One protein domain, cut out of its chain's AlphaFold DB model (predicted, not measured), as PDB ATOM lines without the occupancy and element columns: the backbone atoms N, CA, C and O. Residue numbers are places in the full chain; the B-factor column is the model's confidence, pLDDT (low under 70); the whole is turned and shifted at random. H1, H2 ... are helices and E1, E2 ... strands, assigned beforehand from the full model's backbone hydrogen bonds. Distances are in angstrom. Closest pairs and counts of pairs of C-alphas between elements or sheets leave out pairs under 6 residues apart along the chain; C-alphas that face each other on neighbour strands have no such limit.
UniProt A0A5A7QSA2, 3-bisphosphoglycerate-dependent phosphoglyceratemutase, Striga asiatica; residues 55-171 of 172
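AT A GLANCE: This is residues 55 to 171 of the 172 residues of the protein "3-bisphosphoglycerate-dependent phosphoglyceratemutase" of Striga asiatica (UniProt A0A5A7QSA2). A small three-stranded antiparallel sheet has H2 and H3 over one face, while the longest helix, H1, only grazes the sheet near one of its ends. A long loop, residues 61 to 80, leaves E1 and reaches the far end of the long axis before H1 folds back. The printed part has 117 residues in the order E1 H1 H2 E2 H3 E3, the sheet order is E1 - E2 - E3, and the class is mixed, with under half of the residues in named elements. It is compact, with a radius of gyration of the C-alphas of 15.0 A, yet elongated, spanning 46 by 28 by 26 A.

IN THESE COORDINATES: Find C-alpha 55 at (152.934, 187.238, 197.135), where E1 begins, residues 55 to 60. E2 is residues 134 to 140, 20.0 A long, and E3 is residues 157 to 162, ending at (166.030, 190.464, 185.440). H2 is residues 113 to 123, 15.1 A, and H3 residues 144 to 151. H1, residues 81 to 96, runs 23.2 A from (162.944, 190.417, 165.654).

HOW THE PARTS SIT: Look first at inner strand E2: N 57 and O 137 are 2.8 A apart towards E1, and N 159 and O 136 are 2.8 A apart towards E3, both within hydrogen-bond range. H2 and H3 on the same face make two layers, helices on one face of a sheet. H2 lies over E1 and E2 at a height of 9.8 A over the sheet; its closest C-alphas to E2 are Ala 119 and Ala 135, 6.8 A. H3 runs across the strands, at 86 degrees to E2 on the local plane; Thr 140 and Ala 147 have their closest C-alphas, 5.5 A. H1 only grazes the sheet with residues 90 to 94, and is apart from H2 and H3. In H1, H2 and H3 every O i to N i+4 pair is within hydrogen-bond range.

THE WHOLE: The C-alphas farthest apart, of Ser 71 and Lys 142, are 46.7 A apart. The printed part has no cut; the links E1 to H1 and H1 to H2 are long. Look for pLDDT under 70 at residues 108 to 112, 167 to 168 and 170 to 171.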
ATOM      1  N   ARG A  55     153.406 186.859 198.466       95.06
ATOM      2  CA  ARG A  55     152.934 187.238 197.135       95.06
ATOM      3  C   ARG A  55     154.063 187.810 196.320       95.06
ATOM      4  O   ARG A  55     154.793 188.683 196.778       95.06
ATOM      5  N   ARG A  56     154.137 187.360 195.073       96.50
ATOM      6  CA  ARG A  56     155.148 187.771 194.106       96.50
ATOM      7  C   ARG A  56     154.527 188.614 193.007       96.50
ATOM      8  O   ARG A  56     153.534 188.222 192.401       96.50
ATOM      9  N   LEU A  57     155.142 189.757 192.736       96.44
ATOM     10  CA  LEU A  57     154.757 190.690 191.688       96.44
ATOM     11  C   LEU A  57     155.922 190.870 190.713       96.44
ATOM     12  O   LEU A  57     157.054 191.136 191.114       96.44
ATOM     13  N   ILE A  58     155.634 190.740 189.417       96.25
ATOM     14  CA  ILE A  58     156.601 190.965 188.340       96.25
ATOM     15  C   ILE A  58     156.183 192.225 187.590       96.25
ATOM     16  O   ILE A  58     155.175 192.223 186.884       96.25
ATOM     17  N   LEU A  59     156.970 193.293 187.710       94.56
ATOM     18  CA  LEU A  59     156.776 194.504 186.914       94.56
ATOM     19  C   LEU A  59     157.693 194.458 185.702       94.56
ATOM     20  O   LEU A  59     158.909 194.613 185.817       94.56
ATOM     21  N   LEU A  60     157.105 194.211 184.533       93.44
ATOM     22  CA  LEU A  60     157.833 193.973 183.294       93.44
ATOM     23  C   LEU A  60     157.635 195.125 182.314       93.44
ATOM     24  O   LEU A  60     156.513 195.478 181.949       93.44
ATOM     25  N   ARG A  61     158.745 195.663 181.806       91.94
ATOM     26  CA  ARG A  61     158.722 196.603 180.688       91.94
ATOM     27  C   ARG A  61     158.698 195.847 179.365       91.94
ATOM     28  O   ARG A  61     159.492 194.935 179.144       91.94
ATOM     29  N   HIS A  62     157.820 196.266 178.455       89.94
ATOM     30  CA  HIS A  62     157.650 195.611 177.159       89.94
ATOM     31  C   HIS A  62     158.963 195.514 176.360       89.94
ATOM     32  O   HIS A  62     159.862 196.355 176.463       89.94
ATOM     33  N   ALA A  63     159.055 194.482 175.520       92.00
ATOM     34  CA  ALA A  63     160.193 194.288 174.634       92.00
ATOM     35  C   ALA A  63     160.180 195.261 173.442       92.00
ATOM     36  O   ALA A  63     159.183 195.926 173.144       92.00
ATOM     37  N   LYS A  64     161.305 195.341 172.725       90.06
ATOM     38  CA  LYS A  64     161.503 196.309 171.638       90.06
ATOM     39  C   LYS A  64     160.485 196.133 170.503       90.06
ATOM     40  O   LYS A  64     160.486 195.102 169.822       90.06
ATOM     41  N   ARG A  65     159.694 197.176 170.237       88.56
ATOM     42  CA  ARG A  65     158.755 197.264 169.102       88.56
ATOM     43  C   ARG A  65     159.472 197.484 167.764       88.56
ATOM     44  O   ARG A  65     160.626 197.916 167.716       88.56
ATOM     45  N   SER A  66     158.800 197.141 166.669       86.12
ATOM     46  CA  SER A  66     159.231 197.402 165.298       86.12
ATOM     47  C   SER A  66     158.574 198.669 164.765       86.12
ATOM     48  O   SER A  66     157.357 198.775 164.771       86.12
ATOM     49  N   TRP A  67     159.375 199.584 164.224       80.81
ATOM     50  CA  TRP A  67     158.911 200.843 163.625       80.81
ATOM     51  C   TRP A  67     158.815 200.787 162.093       80.81
ATOM     52  O   TRP A  67     158.792 201.820 161.428       80.81
ATOM     53  N   LYS A  68     158.814 199.580 161.509       77.81
ATOM     54  CA  LYS A  68     158.826 199.398 160.047       77.81
ATOM     55  C   LYS A  68     157.552 199.902 159.369       77.81
ATOM     56  O   LYS A  68     157.618 200.314 158.219       77.81
ATOM     57  N   ASN A  69     156.422 199.874 160.071       75.81
ATOM     58  CA  ASN A  69     155.157 200.382 159.563       75.81
ATOM     59  C   ASN A  69     154.723 201.595 160.394       75.81
ATOM     60  O   ASN A  69     154.179 201.439 161.484       75.81
ATOM     61  N   ARG A  70     154.997 202.800 159.884       75.44
ATOM     62  CA  ARG A  70     154.671 204.068 160.560       75.44
ATOM     63  C   ARG A  70     153.180 204.416 160.524       75.44
ATOM     64  O   ARG A  70     152.776 205.346 161.208       75.44
ATOM     65  N   SER A  71     152.380 203.688 159.750       81.62
ATOM     66  CA  SER A  71     150.933 203.906 159.641       81.62
ATOM     67  C   SER A  71     150.137 203.225 160.760       81.62
ATOM     68  O   SER A  71     148.934 203.444 160.864       81.62
ATOM     69  N   LEU A  72     150.780 202.391 161.584       79.81
ATOM     70  CA  LEU A  72     150.141 201.725 162.719       79.81
ATOM     71  C   LEU A  72     150.141 202.620 163.958       79.81
ATOM     72  O   LEU A  72     151.104 203.343 164.220       79.81
ATOM     73  N   LYS A  73     149.074 202.521 164.756       78.38
ATOM     74  CA  LYS A  73     149.028 203.139 166.083       78.38
ATOM     75  C   LYS A  73     150.037 202.453 166.999       78.38
ATOM     76  O   LYS A  73     150.321 201.269 166.843       78.38
ATOM     77  N   ASP A  74     150.531 203.181 167.997       74.50
ATOM     78  CA  ASP A  74     151.578 202.679 168.893       74.50
ATOM     79  C   ASP A  74     151.196 201.358 169.583       74.50
ATOM     80  O   ASP A  74     152.021 200.453 169.684       74.50
ATOM     81  N   HIS A  75     149.927 201.184 169.974       73.69
ATOM     82  CA  HIS A  75     149.463 199.930 170.576       73.69
ATOM     83  C   HIS A  75     149.524 198.741 169.607       73.69
ATOM     84  O   HIS A  75     149.901 197.652 170.041       73.69
ATOM     85  N   ASP A  76     149.268 198.968 168.318       80.44
ATOM     86  CA  ASP A  76     149.257 197.949 167.261       80.44
ATOM     87  C   ASP A  76     150.658 197.610 166.735       80.44
ATOM     88  O   ASP A  76     150.828 196.657 165.969       80.44
ATOM     89  N   LEU A  77     151.688 198.377 167.116       83.19
ATOM     90  CA  LEU A  77     153.043 198.140 166.629       83.19
ATOM     91  C   LEU A  77     153.565 196.777 167.113       83.19
ATOM     92  O   LEU A  77     153.708 196.569 168.325       83.19
ATOM     93  N   PRO A  78     153.939 195.869 166.195       89.00
ATOM     94  CA  PRO A  78     154.421 194.549 166.564       89.00
ATOM     95  C   PRO A  78     155.813 194.616 167.194       89.00
ATOM     96  O   PRO A  78     156.564 195.581 167.028       89.00
ATOM     97  N   LEU A  79     156.221 193.539 167.867       89.56
ATOM     98  CA  LEU A  79     157.597 193.396 168.339       89.56
ATOM     99  C   LEU A  79     158.591 193.257 167.174       89.56
ATOM    100  O   LEU A  79     158.330 192.627 166.149       89.56
ATOM    101  N   SER A  80     159.782 193.821 167.362       92.25
ATOM    102  CA  SER A  80     160.928 193.612 166.472       92.25
ATOM    103  C   SER A  80     161.474 192.179 166.577       92.25
ATOM    104  O   SER A  80     161.200 191.463 167.541       92.25
ATOM    105  N   LYS A  81     162.293 191.744 165.604       93.12
ATOM    106  CA  LYS A  81     162.944 190.417 165.654       93.12
ATOM    107  C   LYS A  81     163.804 190.253 166.914       93.12
ATOM    108  O   LYS A  81     163.696 189.219 167.563       93.12
ATOM    109  N   SER A  82     164.593 191.270 167.276       92.69
ATOM    110  CA  SER A  82     165.392 191.255 168.506       92.69
ATOM    111  C   SER A  82     164.507 191.302 169.750       92.69
ATOM    112  O   SER A  82     164.678 190.476 170.630       92.69
ATOM    113  N   GLY A  83     163.476 192.157 169.775       93.38
ATOM    114  CA  GLY A  83     162.545 192.236 170.906       93.38
ATOM    115  C   GLY A  83     161.829 190.914 171.198       93.38
ATOM    116  O   GLY A  83     161.692 190.539 172.355       93.38
ATOM    117  N   ARG A  84     161.431 190.162 170.162       94.38
ATOM    118  CA  ARG A  84     160.892 188.802 170.346       94.38
ATOM    119  C   ARG A  84     161.927 187.848 170.941       94.38
ATOM    120  O   ARG A  84     161.590 187.079 171.833       94.38
ATOM    121  N   ALA A  85     163.172 187.897 170.467       94.38
ATOM    122  CA  ALA A  85     164.244 187.068 171.014       94.38
ATOM    123  C   ALA A  85     164.528 187.405 172.487       94.38
ATOM    124  O   ALA A  85     164.676 186.498 173.301       94.38
ATOM    125  N   ASP A  86     164.537 188.687 172.842       95.44
ATOM    126  CA  ASP A  86     164.779 189.148 174.211       95.44
ATOM    127  C   ASP A  86     163.643 188.740 175.151       95.44
ATOM    128  O   ASP A  86     163.909 188.232 176.238       95.44
ATOM    129  N   ALA A  87     162.388 188.841 174.701       94.88
ATOM    130  CA  ALA A  87     161.235 188.351 175.455       94.88
ATOM    131  C   ALA A  87     161.342 186.843 175.747       94.88
ATOM    132  O   ALA A  87     161.103 186.410 176.873       94.88
ATOM    133  N   VAL A  88     161.769 186.045 174.761       95.81
ATOM    134  CA  VAL A  88     161.999 184.602 174.944       95.81
ATOM    135  C   VAL A  88     163.134 184.336 175.937       95.81
ATOM    136  O   VAL A  88     162.996 183.468 176.800       95.81
ATOM    137  N   LYS A  89     164.253 185.067 175.856       95.94
ATOM    138  CA  LYS A  89     165.358 184.934 176.824       95.94
ATOM    139  C   LYS A  89     164.902 185.275 178.242       95.94
ATOM    140  O   LYS A  89     165.225 184.538 179.170       95.94
ATOM    141  N   LEU A  90     164.159 186.370 178.400       96.00
ATOM    142  CA  LEU A  90     163.649 186.819 179.692       96.00
ATOM    143  C   LEU A  90     162.679 185.794 180.288       96.00
ATOM    144  O   LEU A  90     162.843 185.411 181.439       96.00
ATOM    145  N   SER A  91     161.733 185.292 179.490       95.50
ATOM    146  CA  SER A  91     160.789 184.250 179.915       95.50
ATOM    147  C   SER A  91     161.514 182.997 180.415       95.50
ATOM    148  O   SER A  91     161.246 182.540 181.521       95.50
ATOM    149  N   LYS A  92     162.518 182.508 179.674       95.50
ATOM    150  CA  LYS A  92     163.349 181.369 180.107       95.50
ATOM    151  C   LYS A  92     164.132 181.648 181.391       95.50
ATOM    152  O   LYS A  92     164.432 180.721 182.134       95.50
ATOM    153  N   LYS A  93     164.529 182.899 181.639       95.19
ATOM    154  CA  LYS A  93     165.207 183.278 182.886       95.19
ATOM    155  C   LYS A  93     164.242 183.283 184.065       95.19
ATOM    156  O   LYS A  93     164.594 182.743 185.102       95.19
ATOM    157  N   LEU A  94     163.050 183.852 183.900       95.88
ATOM    158  CA  LEU A  94     162.021 183.856 184.943       95.88
ATOM    159  C   LEU A  94     161.632 182.431 185.350       95.88
ATOM    160  O   LEU A  94     161.595 182.133 186.539       95.88
ATOM    161  N   ASP A  95     161.463 181.544 184.368       95.69
ATOM    162  CA  ASP A  95     161.203 180.118 184.582       95.69
ATOM    163  C   ASP A  95     162.303 179.449 185.424       95.69
ATOM    164  O   ASP A  95     162.037 178.892 186.486       95.69
ATOM    165  N   LYS A  96     163.575 179.630 185.043       95.44
ATOM    166  CA  LYS A  96     164.729 179.121 185.810       95.44
ATOM    167  C   LYS A  96     164.837 179.683 187.228       95.44
ATOM    168  O   LYS A  96     165.441 179.042 188.083       95.44
ATOM    169  N   LEU A  97     164.318 180.886 187.466       95.00
ATOM    170  CA  LEU A  97     164.289 181.516 188.787       95.00
ATOM    171  C   LEU A  97     163.065 181.087 189.615       95.00
ATOM    172  O   LEU A  97     162.958 181.495 190.769       95.00
ATOM    173  N   GLY A  98     162.134 180.310 189.050       95.75
ATOM    174  CA  GLY A  98     160.871 179.952 189.699       95.75
ATOM    175  C   GLY A  98     159.879 181.117 189.802       95.75
ATOM    176  O   GLY A  98     158.967 181.083 190.625       95.75
ATOM    177  N   TRP A  99     160.052 182.163 188.990       96.06
ATOM    178  CA  TRP A  99     159.152 183.318 188.903       96.06
ATOM    179  C   TRP A  99     158.167 183.138 187.746       96.06
ATOM    180  O   TRP A  99     158.166 183.899 186.777       96.06
ATOM    181  N   VAL A 100     157.337 182.099 187.843       94.81
ATOM    182  CA  VAL A 100     156.281 181.806 186.868       94.81
ATOM    183  C   VAL A 100     154.981 182.461 187.348       94.81
ATOM    184  O   VAL A 100     154.481 182.087 188.406       94.81
ATOM    185  N   PRO A 101     154.444 183.467 186.634       93.12
ATOM    186  CA  PRO A 101     153.236 184.157 187.065       93.12
ATOM    187  C   PRO A 101     151.995 183.279 186.872       93.12
ATOM    188  O   PRO A 101     151.795 182.700 185.808       93.12
ATOM    189  N   GLU A 102     151.122 183.259 187.876       92.75
ATOM    190  CA  GLU A 102     149.804 182.609 187.799       92.75
ATOM    191  C   GLU A 102     148.769 183.480 187.069       92.75
ATOM    192  O   GLU A 102     147.810 182.978 186.484       92.75
ATOM    193  N   LEU A 103     148.978 184.801 187.071       93.25
ATOM    194  CA  LEU A 103     148.131 185.790 186.414       93.25
ATOM    195  C   LEU A 103     148.998 186.819 185.687       93.25
ATOM    196  O   LEU A 103     149.948 187.361 186.254       93.25
ATOM    197  N   ILE A 104     148.634 187.132 184.443       91.56
ATOM    198  CA  ILE A 104     149.301 188.154 183.634       91.56
ATOM    199  C   ILE A 104     148.295 189.248 183.295       91.56
ATOM    200  O   ILE A 104     147.285 189.001 182.639       91.56
ATOM    201  N   LEU A 105     148.609 190.477 183.699       88.56
ATOM    202  CA  LEU A 105     147.855 191.671 183.341       88.56
ATOM    203  C   LEU A 105     148.701 192.518 182.389       88.56
ATOM    204  O   LEU A 105     149.809 192.930 182.726       88.56
ATOM    205  N   SER A 106     148.183 192.776 181.189       81.25
ATOM    206  CA  SER A 106     148.860 193.600 180.185       81.25
ATOM    207  C   SER A 106     148.166 194.948 180.071       81.25
ATOM    208  O   SER A 106     147.021 195.035 179.626       81.25
ATOM    209  N   ARG A 107     148.863 196.019 180.462       74.50
ATOM    210  CA  ARG A 107     148.402 197.393 180.256       74.50
ATOM    211  C   ARG A 107     149.483 198.213 179.570       74.50
ATOM    212  O   ARG A 107     150.636 198.236 179.995       74.50
ATOM    213  N   CYS A 108     149.082 198.933 178.526       64.75
ATOM    214  CA  CYS A 108     149.910 199.971 177.929       64.75
ATOM    215  C   CYS A 108     149.844 201.206 178.833       64.75
ATOM    216  O   CYS A 108     148.859 201.942 178.819       64.75
ATOM    217  N   MET A 109     150.868 201.386 179.659       63.97
ATOM    218  CA  MET A 109     151.177 202.684 180.255       63.97
ATOM    219  C   MET A 109     152.016 203.457 179.230       63.97
ATOM    220  O   MET A 109     152.740 202.832 178.454       63.97
ATOM    221  N   GLY A 110     151.861 204.783 179.173       60.28
ATOM    222  CA  GLY A 110     152.620 205.649 178.261       60.28
ATOM    223  C   GLY A 110     154.129 205.644 178.549       60.28
ATOM    224  O   GLY A 110     154.661 204.681 179.090       60.28
ATOM    225  N   HIS A 111     154.831 206.720 178.177       57.75
ATOM    226  CA  HIS A 111     156.289 206.861 178.319       57.75
ATOM    227  C   HIS A 111     156.874 206.193 179.585       57.75
ATOM    228  O   HIS A 111     156.313 206.325 180.669       57.75
ATOM    229  N   ASN A 112     158.022 205.520 179.416       57.84
ATOM    230  CA  ASN A 112     158.743 204.586 180.310       57.84
ATOM    231  C   ASN A 112     158.636 204.741 181.838       57.84
ATOM    232  O   ASN A 112     158.851 203.757 182.542       57.84
ATOM    233  N   ARG A 113     158.345 205.933 182.354       72.44
ATOM    234  CA  ARG A 113     158.349 206.237 183.784       72.44
ATOM    235  C   ARG A 113     157.312 205.458 184.585       72.44
ATOM    236  O   ARG A 113     157.610 205.102 185.708       72.44
ATOM    237  N   GLY A 114     156.156 205.101 184.018       85.62
ATOM    238  CA  GLY A 114     155.064 204.514 184.812       85.62
ATOM    239  C   GLY A 114     155.439 203.237 185.583       85.62
ATOM    240  O   GLY A 114     155.227 203.158 186.788       85.62
ATOM    241  N   TRP A 115     156.019 202.236 184.913       88.88
ATOM    242  CA  TRP A 115     156.400 200.975 185.576       88.88
ATOM    243  C   TRP A 115     157.656 201.101 186.441       88.88
ATOM    244  O   TRP A 115     157.788 200.395 187.436       88.88
ATOM    245  N   GLU A 116     158.570 201.988 186.059       92.19
ATOM    246  CA  GLU A 116     159.805 202.266 186.791       92.19
ATOM    247  C   GLU A 116     159.532 203.011 188.107       92.19
ATOM    248  O   GLU A 116     160.030 202.621 189.164       92.19
ATOM    249  N   GLU A 117     158.671 204.029 188.056       92.06
ATOM    250  CA  GLU A 117     158.172 204.760 189.220       92.06
ATOM    251  C   GLU A 117     157.374 203.823 190.127       92.06
ATOM    252  O   GLU A 117     157.632 203.796 191.324       92.06
ATOM    253  N   ALA A 118     156.485 202.987 189.576       92.94
ATOM    254  CA  ALA A 118     155.751 202.001 190.368       92.94
ATOM    255  C   ALA A 118     156.691 201.019 191.085       92.94
ATOM    256  O   ALA A 118     156.526 200.779 192.280       92.94
ATOM    257  N   ALA A 119     157.698 200.483 190.385       94.75
ATOM    258  CA  ALA A 119     158.695 199.611 190.999       94.75
ATOM    259  C   ALA A 119     159.446 200.334 192.122       94.75
ATOM    260  O   ALA A 119     159.554 199.786 193.215       94.75
ATOM    261  N   SER A 120     159.872 201.576 191.875       96.12
ATOM    262  CA  SER A 120     160.608 202.380 192.853       96.12
ATOM    263  C   SER A 120     159.766 202.743 194.079       96.12
ATOM    264  O   SER A 120     160.251 202.712 195.206       96.12
ATOM    265  N   MET A 121     158.488 203.068 193.877       96.12
ATOM    266  CA  MET A 121     157.548 203.378 194.955       96.12
ATOM    267  C   MET A 121     157.252 202.151 195.814       96.12
ATOM    268  O   MET A 121     157.172 202.264 197.032       96.12
ATOM    269  N   LEU A 122     157.084 200.977 195.200       96.69
ATOM    270  CA  LEU A 122     156.799 199.747 195.938       96.69
ATOM    271  C   LEU A 122     158.023 199.266 196.720       96.69
ATOM    272  O   LEU A 122     157.875 198.920 197.890       96.69
ATOM    273  N   SER A 123     159.219 199.291 196.118       96.38
ATOM    274  CA  SER A 123     160.453 198.841 196.777       96.38
ATOM    275  C   SER A 123     161.092 199.866 197.708       96.38
ATOM    276  O   SER A 123     161.974 199.511 198.484       96.38
ATOM    277  N   GLY A 124     160.722 201.145 197.590       95.88
ATOM    278  CA  GLY A 124     161.336 202.236 198.355       95.88
ATOM    279  C   GLY A 124     162.756 202.576 197.900       95.88
ATOM    280  O   GLY A 124     163.452 203.343 198.560       95.88
ATOM    281  N   THR A 125     163.197 202.017 196.773       94.31
ATOM    282  CA  THR A 125     164.539 202.197 196.213       94.31
ATOM    283  C   THR A 125     164.440 202.625 194.753       94.31
ATOM    284  O   THR A 125     163.531 202.177 194.061       94.31
ATOM    285  N   PRO A 126     165.345 203.475 194.238       95.12
ATOM    286  CA  PRO A 126     165.339 203.816 192.820       95.12
ATOM    287  C   PRO A 126     165.556 202.570 191.956       95.12
ATOM    288  O   PRO A 126     166.582 201.896 192.063       95.12
ATOM    289  N   VAL A 127     164.599 202.274 191.082       94.19
ATOM    290  CA  VAL A 127     164.665 201.176 190.115       94.19
ATOM    291  C   VAL A 127     164.784 201.766 188.716       94.19
ATOM    292  O   VAL A 127     164.088 202.719 188.404       94.19
ATOM    293  N   GLU A 128     165.631 201.188 187.857       93.06
ATOM    294  CA  GLU A 128     165.692 201.519 186.425       93.06
ATOM    295  C   GLU A 128     165.223 200.318 185.586       93.06
ATOM    296  O   GLU A 128     165.812 199.229 185.621       93.06
ATOM    297  N   LEU A 129     164.179 200.507 184.775       91.81
ATOM    298  CA  LEU A 129     163.642 199.470 183.895       91.81
ATOM    299  C   LEU A 129     163.903 199.817 182.435       91.81
ATOM    300  O   LEU A 129     163.135 200.529 181.789       91.81
ATOM    301  N   LYS A 130     164.957 199.226 181.860       91.62
ATOM    302  CA  LYS A 130     165.219 199.246 180.413       91.62
ATOM    303  C   LYS A 130     164.248 198.330 179.661       91.62
ATOM    304  O   LYS A 130     163.506 197.544 180.248       91.62
ATOM    305  N   THR A 131     164.219 198.465 178.338       90.88
ATOM    306  CA  THR A 131     163.385 197.639 177.452       90.88
ATOM    307  C   THR A 131     163.568 196.154 177.760       90.88
ATOM    308  O   THR A 131     164.697 195.673 177.762       90.88
ATOM    309  N   CYS A 132     162.464 195.427 177.947       92.56
ATOM    310  CA  CYS A 132     162.472 194.004 178.288       92.56
ATOM    311  C   CYS A 132     163.096 193.655 179.660       92.56
ATOM    312  O   CYS A 132     163.452 192.499 179.871       92.56
ATOM    313  N   ASN A 133     163.231 194.606 180.592       94.44
ATOM    314  CA  ASN A 133     163.583 194.298 181.982       94.44
ATOM    315  C   ASN A 133     162.344 193.906 182.799       94.44
ATOM    316  O   ASN A 133     161.231 194.343 182.497       94.44
ATOM    317  N   ALA A 134     162.564 193.157 183.879       95.31
ATOM    318  CA  ALA A 134     161.550 192.870 184.887       95.31
ATOM    319  C   ALA A 134     162.079 193.114 186.309       95.31
ATOM    320  O   ALA A 134     163.151 192.616 186.648       95.31
ATOM    321  N   ALA A 135     161.323 193.845 187.131       96.38
ATOM    322  CA  ALA A 135     161.540 193.933 188.573       96.38
ATOM    323  C   ALA A 135     160.753 192.835 189.292       96.38
ATOM    324  O   ALA A 135     159.574 192.624 188.997       96.38
ATOM    325  N   LEU A 136     161.415 192.148 190.224       97.25
ATOM    326  CA  LEU A 136     160.841 191.060 191.013       97.25
ATOM    327  C   LEU A 136     160.595 191.537 192.442       97.25
ATOM    328  O   LEU A 136     161.547 191.807 193.175       97.25
ATOM    329  N   LEU A 137     159.329 191.654 192.819       97.25
ATOM    330  CA  LEU A 137     158.892 192.199 194.101       97.25
ATOM    331  C   LEU A 137     158.157 191.120 194.897       97.25
ATOM    332  O   LEU A 137     157.401 190.334 194.325       97.25
ATOM    333  N   GLU A 138     158.356 191.093 196.209       96.94
ATOM    334  CA  GLU A 138     157.697 190.154 197.116       96.94
ATOM    335  C   GLU A 138     157.165 190.880 198.359       96.94
ATOM    336  O   GLU A 138     157.825 191.770 198.896       96.94
ATOM    337  N   ALA A 139     155.968 190.509 198.806       96.44
ATOM    338  CA  ALA A 139     155.345 191.017 200.028       96.44
ATOM    339  C   ALA A 139     154.504 189.926 200.701       96.44
ATOM    340  O   ALA A 139     153.964 189.047 200.033       96.44
ATOM    341  N   THR A 140     154.360 189.980 202.020       94.62
ATOM    342  CA  THR A 140     153.563 189.020 202.799       94.62
ATOM    343  C   THR A 140     152.090 189.427 202.860       94.62
ATOM    344  O   THR A 140     151.778 190.605 203.016       94.62
ATOM    345  N   GLY A 141     151.173 188.463 202.778       92.62
ATOM    346  CA  GLY A 141     149.747 188.685 203.042       92.62
ATOM    347  C   GLY A 141     148.906 187.454 202.708       92.62
ATOM    348  O   GLY A 141     149.381 186.532 202.050       92.62
ATOM    349  N   LYS A 142     147.627 187.419 203.082       91.31
ATOM    350  CA  LYS A 142     146.681 186.350 202.697       91.31
ATOM    351  C   LYS A 142     145.820 186.731 201.496       91.31
ATOM    352  O   LYS A 142     145.386 185.830 200.782       91.31
ATOM    353  N   SER A 143     145.670 188.024 201.193       93.38
ATOM    354  CA  SER A 143     145.111 188.560 199.936       93.38
ATOM    355  C   SER A 143     146.034 189.602 199.271       93.38
ATOM    356  O   SER A 143     147.020 190.045 199.863       93.38
ATOM    357  N   TRP A 144     145.753 189.982 198.015       93.81
ATOM    358  CA  TRP A 144     146.481 191.083 197.358       93.81
ATOM    359  C   TRP A 144     146.254 192.409 198.088       93.81
ATOM    360  O   TRP A 144     147.204 193.151 198.302       93.81
ATOM    361  N   GLU A 145     145.017 192.673 198.507       94.62
ATOM    362  CA  GLU A 145     144.646 193.854 199.292       94.62
ATOM    363  C   GLU A 145     145.424 193.929 200.609       94.62
ATOM    364  O   GLU A 145     145.982 194.974 200.941       94.62
ATOM    365  N   GLU A 146     145.534 192.807 201.322       94.12
ATOM    366  CA  GLU A 146     146.309 192.726 202.557       94.12
ATOM    367  C   GLU A 146     147.802 192.934 202.289       94.12
ATOM    368  O   GLU A 146     148.431 193.715 202.991       94.12
ATOM    369  N   ALA A 147     148.367 192.319 201.242       94.38
ATOM    370  CA  ALA A 147     149.776 192.512 200.896       94.38
ATOM    371  C   ALA A 147     150.100 193.978 200.562       94.38
ATOM    372  O   ALA A 147     151.100 194.508 201.044       94.38
ATOM    373  N   PHE A 148     149.241 194.662 199.797       94.88
ATOM    374  CA  PHE A 148     149.399 196.095 199.530       94.88
ATOM    375  C   PHE A 148     149.221 196.950 200.789       94.88
ATOM    376  O   PHE A 148     149.939 197.933 200.946       94.88
ATOM    377  N   SER A 149     148.305 196.581 201.687       94.81
ATOM    378  CA  SER A 149     148.051 197.326 202.926       94.81
ATOM    379  C   SER A 149     149.177 197.159 203.950       94.81
ATOM    380  O   SER A 149     149.568 198.132 204.585       94.81
ATOM    381  N   LEU A 150     149.710 195.940 204.099       94.12
ATOM    382  CA  LEU A 150     150.779 195.613 205.046       94.12
ATOM    383  C   LEU A 150     152.143 196.121 204.574       94.12
ATOM    384  O   LEU A 150     152.864 196.735 205.355       94.12
ATOM    385  N   ALA A 151     152.504 195.872 203.310       95.00
ATOM    386  CA  ALA A 151     153.785 196.327 202.773       95.00
ATOM    387  C   ALA A 151     153.775 197.829 202.457       95.00
ATOM    388  O   ALA A 151     154.796 198.499 202.593       95.00
ATOM    389  N   GLY A 152     152.633 198.375 202.029       93.75
ATOM    390  CA  GLY A 152     152.529 199.772 201.616       93.75
ATOM    391  C   GLY A 152     153.505 200.138 200.491       93.75
ATOM    392  O   GLY A 152     153.975 199.291 199.729       93.75
ATOM    393  N   PHE A 153     153.813 201.430 200.385       93.69
ATOM    394  CA  PHE A 153     154.924 201.908 199.563       93.69
ATOM    395  C   PHE A 153     156.229 201.792 200.351       93.69
ATOM    396  O   PHE A 153     156.302 202.222 201.499       93.69
ATOM    397  N   GLY A 154     157.258 201.215 199.736       93.81
ATOM    398  CA  GLY A 154     158.566 201.003 200.349       93.81
ATOM    399  C   GLY A 154     158.750 199.677 201.082       93.81
ATOM    400  O   GLY A 154     159.889 199.302 201.342       93.81
ATOM    401  N   GLY A 155     157.676 198.951 201.403       94.56
ATOM    402  CA  GLY A 155     157.774 197.677 202.123       94.56
ATOM    403  C   GLY A 155     157.837 196.437 201.234       94.56
ATOM    404  O   GLY A 155     157.916 195.330 201.763       94.56
ATOM    405  N   TRP A 156     157.799 196.574 199.904       97.44
ATOM    406  CA  TRP A 156     157.968 195.420 199.020       97.44
ATOM    407  C   TRP A 156     159.443 195.063 198.897       97.44
ATOM    408  O   TRP A 156     160.278 195.878 198.506       97.44
ATOM    409  N   LYS A 157     159.770 193.798 199.144       97.25
ATOM    410  CA  LYS A 157     161.125 193.289 198.963       97.25
ATOM    411  C   LYS A 157     161.448 193.199 197.476       97.25
ATOM    412  O   LYS A 157     160.874 192.384 196.758       97.25
ATOM    413  N   LEU A 158     162.409 193.994 197.019       97.19
ATOM    414  CA  LEU A 158     162.963 193.883 195.672       97.19
ATOM    415  C   LEU A 158     164.018 192.773 195.634       97.19
ATOM    416  O   LEU A 158     165.120 192.932 196.149       97.19
ATOM    417  N   HIS A 159     163.706 191.647 194.995       96.38
ATOM    418  CA  HIS A 159     164.669 190.556 194.806       96.38
ATOM    419  C   HIS A 159     165.753 190.913 193.783       96.38
ATOM    420  O   HIS A 159     166.863 190.382 193.840       96.38
ATOM    421  N   GLY A 160     165.425 191.793 192.836       95.25
ATOM    422  CA  GLY A 160     166.352 192.334 191.850       95.25
ATOM    423  C   GLY A 160     165.713 192.530 190.482       95.25
ATOM    424  O   GLY A 160     164.501 192.366 190.303       95.25
ATOM    425  N   ILE A 161     166.557 192.874 189.508       96.25
ATOM    426  CA  ILE A 161     166.145 193.172 188.134       96.25
ATOM    427  C   ILE A 161     166.650 192.085 187.189       96.25
ATOM    428  O   ILE A 161     167.852 191.830 187.071       96.25
ATOM    429  N   VAL A 162     165.723 191.460 186.467       95.56
ATOM    430  CA  VAL A 162     166.030 190.464 185.440       95.56
ATOM    431  C   VAL A 162     166.144 191.155 184.089       95.56
ATOM    432  O   VAL A 162     165.255 191.899 183.672       95.56
ATOM    433  N   LYS A 163     167.251 190.885 183.394       94.75
ATOM    434  CA  LYS A 163     167.571 191.423 182.066       94.75
ATOM    435  C   LYS A 163     167.697 190.275 181.054       94.75
ATOM    436  O   LYS A 163     168.163 189.191 181.425       94.75
ATOM    437  N   PRO A 164     167.350 190.473 179.770       91.69
ATOM    438  CA  PRO A 164     167.420 189.412 178.763       91.69
ATOM    439  C   PRO A 164     168.859 188.946 178.498       91.69
ATOM    440  O   PRO A 164     169.093 187.740 178.421       91.69
ATOM    441  N   ASP A 165     169.836 189.857 178.484       84.25
ATOM    442  CA  ASP A 165     171.219 189.568 178.060       84.25
ATOM    443  C   ASP A 165     172.243 189.453 179.206       84.25
ATOM    444  O   ASP A 165     173.364 189.010 178.982       84.25
ATOM    445  N   THR A 166     171.866 189.769 180.449       72.62
ATOM    446  CA  THR A 166     172.790 189.807 181.607       72.62
ATOM    447  C   THR A 166     172.314 188.892 182.740       72.62
ATOM    448  O   THR A 166     171.123 188.576 182.815       72.62
ATOM    449  N   GLN A 167     173.224 188.431 183.603       59.91
ATOM    450  CA  GLN A 167     172.851 187.789 184.872       59.91
ATOM    451  C   GLN A 167     172.005 188.758 185.718       59.91
ATOM    452  O   GLN A 167     172.134 189.974 185.574       59.91
ATOM    453  N   MET A 168     171.098 188.225 186.540       57.66
ATOM    454  CA  MET A 168     170.226 189.035 187.399       57.66
ATOM    455  C   MET A 168     171.070 189.901 188.344       57.66
ATOM    456  O   MET A 168     171.929 189.377 189.053       57.66
ATOM    457  N   GLU A 169     170.808 191.207 188.372       70.75
ATOM    458  CA  GLU A 169     171.417 192.114 189.349       70.75
ATOM    459  C   GLU A 169     170.600 192.041 190.639       70.75
ATOM    460  O   GLU A 169     169.401 192.335 190.640       70.75
ATOM    461  N   ARG A 170     171.242 191.588 191.719       59.75
ATOM    462  CA  ARG A 170     170.656 191.577 193.060       59.75
ATOM    463  C   ARG A 170     170.888 192.941 193.696       59.75
ATOM    464  O   ARG A 170     172.012 193.439 193.675       59.75
ATOM    465  N   SER A 171     169.832 193.527 194.239       52.69
ATOM    466  CA  SER A 171     169.941 194.698 195.104       52.69
ATOM    467  C   SER A 171     170.487 194.231 196.458       52.69
ATOM    468  O   SER A 171     169.970 193.254 197.003       52.69
TER     469      SER A 171